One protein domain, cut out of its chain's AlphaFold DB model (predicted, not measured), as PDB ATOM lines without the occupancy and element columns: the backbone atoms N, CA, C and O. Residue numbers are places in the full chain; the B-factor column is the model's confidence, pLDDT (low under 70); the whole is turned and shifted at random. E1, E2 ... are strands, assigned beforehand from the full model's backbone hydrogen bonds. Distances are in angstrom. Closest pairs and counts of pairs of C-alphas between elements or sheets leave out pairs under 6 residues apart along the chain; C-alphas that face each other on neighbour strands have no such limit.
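This is residues 50 to 101 of the 318 residues of an uncharacterized protein of Lachnospiraceae bacterium (UniProt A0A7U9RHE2). There is little regular structure: two small lobes of loops sit end to end along a rod, one round strand E1 and the other round strand E2. In each lobe the strand runs between two short paired stretches. The printed part has 52 residues, with no named helix and two named strands in the order E1, E2; the class is all strand, though these hold only 6 residues. It is only just loose, close to extended, with a radius of gyration of the C-alphas of 14.6 A and spans of 49 by 13 by 13 A.

E1 is residues 62 to 64, 7.0 A long, from C-alpha 62 at (-23.938, 6.352, 38.440). E2 is residues 88 to 90, 7.2 A long, ending at C-alpha 90 at (-28.597, 7.390, 56.598).

E1 and E2 are apart, and each pairs with no named strand. Residues 53 to 54 pair antiparallel with 63 to 64 of E1, and 70 to 71 with 62 to 63. Likewise, residues 79 to 80 pair antiparallel with 89 to 90 of E2, and 96 to 97 with 88 to 89.

The C-alphas farthest apart, of Gly 50 and Cys 84, are 49.2 A apart. The link from E1 to E2 is long, 23 residues. The printed part has no cut, and no printed residue is under 70 in pLDDT.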
ATOM      1  N   GLY A  50     -24.689   6.614  22.903       86.12
ATOM      2  CA  GLY A  50     -23.967   7.080  24.078       86.12
ATOM      3  C   GLY A  50     -24.765   6.879  25.370       86.12
ATOM      4  O   GLY A  50     -25.963   6.593  25.369       86.12
ATOM      5  N   HIS A  51     -24.087   7.011  26.508       88.38
ATOM      6  CA  HIS A  51     -24.720   6.830  27.811       88.38
ATOM      7  C   HIS A  51     -25.351   8.132  28.313       88.38
ATOM      8  O   HIS A  51     -24.696   9.171  28.392       88.38
ATOM      9  N   THR A  52     -26.622   8.057  28.716       91.94
ATOM     10  CA  THR A  52     -27.295   9.128  29.468       91.94
ATOM     11  C   THR A  52     -27.266   8.771  30.946       91.94
ATOM     12  O   THR A  52     -28.083   7.980  31.418       91.94
ATOM     13  N   TRP A  53     -26.285   9.307  31.663       91.12
ATOM     14  CA  TRP A  53     -26.029   8.956  33.055       91.12
ATOM     15  C   TRP A  53     -26.957   9.682  34.032       91.12
ATOM     16  O   TRP A  53     -27.101  10.901  33.973       91.12
ATOM     17  N   VAL A  54     -27.519   8.927  34.972       91.81
ATOM     18  CA  VAL A  54     -28.109   9.432  36.216       91.81
ATOM     19  C   VAL A  54     -27.017   9.439  37.275       91.81
ATOM     20  O   VAL A  54     -26.309   8.441  37.425       91.81
ATOM     21  N   ASP A  55     -26.875  10.555  37.987       91.50
ATOM     22  CA  ASP A  55     -25.848  10.719  39.013       91.50
ATOM     23  C   ASP A  55     -25.954   9.667  40.123       91.50
ATOM     24  O   ASP A  55     -27.034   9.165  40.448       91.50
ATOM     25  N   ALA A  56     -24.801   9.325  40.699       90.19
ATOM     26  CA  ALA A  56     -24.728   8.393  41.811       90.19
ATOM     27  C   ALA A  56     -25.470   8.945  43.040       90.19
ATOM     28  O   ALA A  56     -25.460  10.142  43.326       90.19
ATOM     29  N   THR A  57     -26.065   8.039  43.803       90.19
ATOM     30  CA  THR A  57     -26.640   8.284  45.129       90.19
ATOM     31  C   THR A  57     -25.896   7.432  46.149       90.19
ATOM     32  O   THR A  57     -25.072   6.596  45.782       90.19
ATOM     33  N   CYS A  58     -26.190   7.591  47.437       89.06
ATOM     34  CA  CYS A  58     -25.633   6.699  48.454       89.06
ATOM     35  C   CYS A  58     -26.169   5.260  48.375       89.06
ATOM     36  O   CYS A  58     -25.525   4.348  48.869       89.06
ATOM     37  N   ALA A  59     -27.295   5.032  47.688       88.25
ATOM     38  CA  ALA A  59     -27.850   3.693  47.479       88.25
ATOM     39  C   ALA A  59     -27.407   3.039  46.156       88.25
ATOM     40  O   ALA A  59     -27.487   1.820  46.011       88.25
ATOM     41  N   LYS A  60     -27.017   3.832  45.146       88.19
ATOM     42  CA  LYS A  60     -26.743   3.343  43.782       88.19
ATOM     43  C   LYS A  60     -25.609   4.123  43.109       88.19
ATOM     44  O   LYS A  60     -25.619   5.349  43.205       88.19
ATOM     45  N   PRO A  61     -24.696   3.470  42.365       91.75
ATOM     46  CA  PRO A  61     -23.689   4.167  41.571       91.75
ATOM     47  C   PRO A  61     -24.318   4.896  40.378       91.75
ATOM     48  O   PRO A  61     -25.521   4.785  40.108       91.75
ATOM     49  N   LYS A  62     -23.493   5.634  39.634       93.31
ATOM     50  CA  LYS A  62     -23.938   6.352  38.440       93.31
ATOM     51  C   LYS A  62     -24.480   5.352  37.420       93.31
ATOM     52  O   LYS A  62     -23.770   4.426  37.046       93.31
ATOM     53  N   THR A  63     -25.728   5.504  36.984       93.12
ATOM     54  CA  THR A  63     -26.413   4.480  36.169       93.12
ATOM     55  C   THR A  63     -26.943   5.075  34.870       93.12
ATOM     56  O   THR A  63     -27.570   6.132  34.880       93.12
ATOM     57  N   CYS A  64     -26.720   4.413  33.735       93.44
ATOM     58  CA  CYS A  64     -27.266   4.832  32.451       93.44
ATOM     59  C   CYS A  64     -28.785   4.605  32.425       93.44
ATOM     60  O   CYS A  64     -29.251   3.475  32.560       93.44
ATOM     61  N   ALA A  65     -29.562   5.660  32.177       90.00
ATOM     62  CA  ALA A  65     -31.023   5.593  32.110       90.00
ATOM     63  C   ALA A  65     -31.551   4.738  30.941       90.00
ATOM     64  O   ALA A  65     -32.709   4.330  30.954       90.00
ATOM     65  N   VAL A  66     -30.716   4.495  29.922       87.50
ATOM     66  CA  VAL A  66     -31.108   3.816  28.677       87.50
ATOM     67  C   VAL A  66     -30.801   2.317  28.718       87.50
ATOM     68  O   VAL A  66     -31.665   1.517  28.374       87.50
ATOM     69  N   CYS A  67     -29.594   1.921  29.142       88.38
ATOM     70  CA  CYS A  67     -29.165   0.513  29.151       88.38
ATOM     71  C   CYS A  67     -28.955  -0.089  30.548       88.38
ATOM     72  O   CYS A  67     -28.743  -1.294  30.649       88.38
ATOM     73  N   GLY A  68     -28.993   0.716  31.617       88.69
ATOM     74  CA  GLY A  68     -28.755   0.253  32.988       88.69
ATOM     75  C   GLY A  68     -27.289  -0.023  33.335       88.69
ATOM     76  O   GLY A  68     -27.015  -0.496  34.432       88.69
ATOM     77  N   GLU A  69     -26.353   0.268  32.428       91.12
ATOM     78  CA  GLU A  69     -24.920   0.164  32.710       91.12
ATOM     79  C   GLU A  69     -24.523   1.103  33.851       91.12
ATOM     80  O   GLU A  69     -25.150   2.146  34.035       91.12
ATOM     81  N   VAL A  70     -23.518   0.716  34.635       92.44
ATOM     82  CA  VAL A  70     -23.143   1.384  35.886       92.44
ATOM     83  C   VAL A  70     -21.686   1.827  35.823       92.44
ATOM     84  O   VAL A  70     -20.828   1.066  35.382       92.44
ATOM     85  N   GLU A  71     -21.406   3.047  36.276       91.38
ATOM     86  CA  GLU A  71     -20.071   3.647  36.297       91.38
ATOM     87  C   GLU A  71     -19.726   4.128  37.717       91.38
ATOM     88  O   GLU A  71     -20.477   4.881  38.341       91.38
ATOM     89  N   GLY A  72     -18.562   3.711  38.225       90.12
ATOM     90  CA  GLY A  72     -18.074   4.090  39.553       90.12
ATOM     91  C   GLY A  72     -18.788   3.389  40.714       90.12
ATOM     92  O   GLY A  72     -19.448   2.366  40.539       90.12
ATOM     93  N   GLU A  73     -18.627   3.940  41.917       90.56
ATOM     94  CA  GLU A  73     -19.235   3.439  43.157       90.56
ATOM     95  C   GLU A  73     -20.386   4.346  43.621       90.56
ATOM     96  O   GLU A  73     -20.524   5.489  43.175       90.56
ATOM     97  N   ALA A  74     -21.244   3.820  44.498       90.69
ATOM     98  CA  ALA A  74     -22.240   4.634  45.188       90.69
ATOM     99  C   ALA A  74     -21.547   5.692  46.064       90.69
ATOM    100  O   ALA A  74     -20.411   5.514  46.509       90.69
ATOM    101  N   LEU A  75     -22.232   6.805  46.315       92.88
ATOM    102  CA  LEU A  75     -21.719   7.822  47.230       92.88
ATOM    103  C   LEU A  75     -21.666   7.270  48.662       92.88
ATOM    104  O   LEU A  75     -22.451   6.404  49.037       92.88
ATOM    105  N   ALA A  76     -20.770   7.800  49.493       92.25
ATOM    106  CA  ALA A  76     -20.744   7.425  50.902       92.25
ATOM    107  C   ALA A  76     -22.055   7.831  51.602       92.25
ATOM    108  O   ALA A  76     -22.587   8.924  51.377       92.25
ATOM    109  N   HIS A  77     -22.567   6.966  52.479       92.19
ATOM    110  CA  HIS A  77     -23.702   7.302  53.331       92.19
ATOM    111  C   HIS A  77     -23.336   8.430  54.302       92.19
ATOM    112  O   HIS A  77     -22.269   8.434  54.913       92.19
ATOM    113  N   THR A  78     -24.258   9.380  54.463       94.56
ATOM    114  CA  THR A  78     -24.217  10.362  55.552       94.56
ATOM    115  C   THR A  78     -25.046   9.808  56.698       94.56
ATOM    116  O   THR A  78     -26.271   9.753  56.597       94.56
ATOM    117  N   TRP A  79     -24.371   9.310  57.727       94.94
ATOM    118  CA  TRP A  79     -25.006   8.632  58.850       94.94
ATOM    119  C   TRP A  79     -25.407   9.607  59.956       94.94
ATOM    120  O   TRP A  79     -24.657  10.524  60.284       94.94
ATOM    121  N   VAL A  80     -26.574   9.357  60.538       93.88
ATOM    122  CA  VAL A  80     -27.047   9.894  61.811       93.88
ATOM    123  C   VAL A  80     -26.891   8.784  62.841       93.88
ATOM    124  O   VAL A  80     -27.291   7.649  62.574       93.88
ATOM    125  N   ASP A  81     -26.276   9.101  63.978       92.88
ATOM    126  CA  ASP A  81     -25.999   8.130  65.037       92.88
ATOM    127  C   ASP A  81     -27.284   7.534  65.630       92.88
ATOM    128  O   ASP A  81     -28.356   8.139  65.584       92.88
ATOM    129  N   ALA A  82     -27.162   6.321  66.173       90.75
ATOM    130  CA  ALA A  82     -28.260   5.635  66.843       90.75
ATOM    131  C   ALA A  82     -28.722   6.400  68.092       90.75
ATOM    132  O   ALA A  82     -27.936   7.077  68.759       90.75
ATOM    133  N   THR A  83     -29.993   6.233  68.442       88.31
ATOM    134  CA  THR A  83     -30.598   6.703  69.694       88.31
ATOM    135  C   THR A  83     -31.122   5.511  70.495       88.31
ATOM    136  O   THR A  83     -31.049   4.376  70.031       88.31
ATOM    137  N   CYS A  84     -31.677   5.745  71.688       87.56
ATOM    138  CA  CYS A  84     -32.316   4.684  72.477       87.56
ATOM    139  C   CYS A  84     -33.573   4.092  71.794       87.56
ATOM    140  O   CYS A  84     -33.966   2.967  72.082       87.56
ATOM    141  N   ALA A  85     -34.184   4.833  70.859       86.38
ATOM    142  CA  ALA A  85     -35.410   4.434  70.168       86.38
ATOM    143  C   ALA A  85     -35.163   3.891  68.750       86.38
ATOM    144  O   ALA A  85     -35.937   3.074  68.254       86.38
ATOM    145  N   GLU A  86     -34.099   4.349  68.086       89.75
ATOM    146  CA  GLU A  86     -33.855   4.074  66.669       89.75
ATOM    147  C   GLU A  86     -32.385   3.711  66.405       89.75
ATOM    148  O   GLU A  86     -31.487   4.329  66.984       89.75
ATOM    149  N   PRO A  87     -32.108   2.750  65.504       93.56
ATOM    150  CA  PRO A  87     -30.746   2.445  65.086       93.56
ATOM    151  C   PRO A  87     -30.142   3.601  64.278       93.56
ATOM    152  O   PRO A  87     -30.827   4.519  63.817       93.56
ATOM    153  N   LYS A  88     -28.829   3.529  64.054       94.88
ATOM    154  CA  LYS A  88     -28.105   4.467  63.192       94.88
ATOM    155  C   LYS A  88     -28.703   4.409  61.784       94.88
ATOM    156  O   LYS A  88     -28.954   3.321  61.267       94.88
ATOM    157  N   HIS A  89     -28.917   5.556  61.144       94.81
ATOM    158  CA  HIS A  89     -29.572   5.606  59.832       94.81
ATOM    159  C   HIS A  89     -28.961   6.644  58.892       94.81
ATOM    160  O   HIS A  89     -28.358   7.627  59.316       94.81
ATOM    161  N   CYS A  90     -29.086   6.437  57.582       95.38
ATOM    162  CA  CYS A  90     -28.597   7.390  56.598       95.38
ATOM    163  C   CYS A  90     -29.619   8.509  56.376       95.38
ATOM    164  O   CYS A  90     -30.743   8.247  55.948       95.38
ATOM    165  N   SER A  91     -29.207   9.767  56.544       93.50
ATOM    166  CA  SER A  91     -30.086  10.938  56.387       93.50
ATOM    167  C   SER A  91     -30.601  11.160  54.957       93.50
ATOM    168  O   SER A  91     -31.483  11.986  54.741       93.50
ATOM    169  N   VAL A  92     -30.020  10.473  53.966       91.00
ATOM    170  CA  VAL A  92     -30.335  10.655  52.539       91.00
ATOM    171  C   VAL A  92     -31.247   9.549  52.008       91.00
ATOM    172  O   VAL A  92     -32.186   9.845  51.274       91.00
ATOM    173  N   CYS A  93     -30.981   8.284  52.348       90.88
ATOM    174  CA  CYS A  93     -31.728   7.139  51.813       90.88
ATOM    175  C   CYS A  93     -32.513   6.342  52.863       90.88
ATOM    176  O   CYS A  93     -33.295   5.481  52.475       90.88
ATOM    177  N   GLY A  94     -32.318   6.613  54.158       90.94
ATOM    178  CA  GLY A  94     -33.005   5.917  55.250       90.94
ATOM    179  C   GLY A  94     -32.501   4.501  55.540       90.94
ATOM    180  O   GLY A  94     -33.105   3.819  56.359       90.94
ATOM    181  N   GLU A  95     -31.417   4.052  54.895       93.31
ATOM    182  CA  GLU A  95     -30.765   2.777  55.230       93.31
ATOM    183  C   GLU A  95     -30.390   2.779  56.717       93.31
ATOM    184  O   GLU A  95     -29.887   3.794  57.200       93.31
ATOM    185  N   THR A  96     -30.619   1.679  57.431       94.62
ATOM    186  CA  THR A  96     -30.296   1.534  58.859       94.62
ATOM    187  C   THR A  96     -29.121   0.585  59.068       94.62
ATOM    188  O   THR A  96     -28.994  -0.413  58.358       94.62
ATOM    189  N   GLU A  97     -28.294   0.852  60.074       93.62
ATOM    190  CA  GLU A  97     -27.145   0.029  60.450       93.62
ATOM    191  C   GLU A  97     -27.130  -0.201  61.970       93.62
ATOM    192  O   GLU A  97     -27.173   0.746  62.751       93.62
ATOM    193  N   GLY A  98     -27.018  -1.462  62.395       92.31
ATOM    194  CA  GLY A  98     -26.984  -1.823  63.814       92.31
ATOM    195  C   GLY A  98     -28.347  -1.743  64.508       92.31
ATOM    196  O   GLY A  98     -29.388  -1.706  63.858       92.31
ATOM    197  N   GLU A  99     -28.312  -1.741  65.837       91.75
ATOM    198  CA  GLU A  99     -29.484  -1.689  66.719       91.75
ATOM    199  C   GLU A  99     -29.563  -0.322  67.430       91.75
ATOM    200  O   GLU A  99     -28.552   0.395  67.476       91.75
ATOM    201  N   PRO A 100     -30.730   0.064  67.984       91.00
ATOM    202  CA  PRO A 100     -30.824   1.181  68.922       91.00
ATOM    203  C   PRO A 100     -29.841   1.038  70.091       91.00
ATOM    204  O   PRO A 100     -29.465  -0.071  70.482       91.00
ATOM    205  N   LEU A 101     -29.431   2.167  70.667       89.62
ATOM    206  CA  LEU A 101     -28.614   2.182  71.877       89.62
ATOM    207  C   LEU A 101     -29.397   1.583  73.050       89.62
ATOM    208  O   LEU A 101     -30.587   1.841  73.212       89.62
TER     209      LEU A 101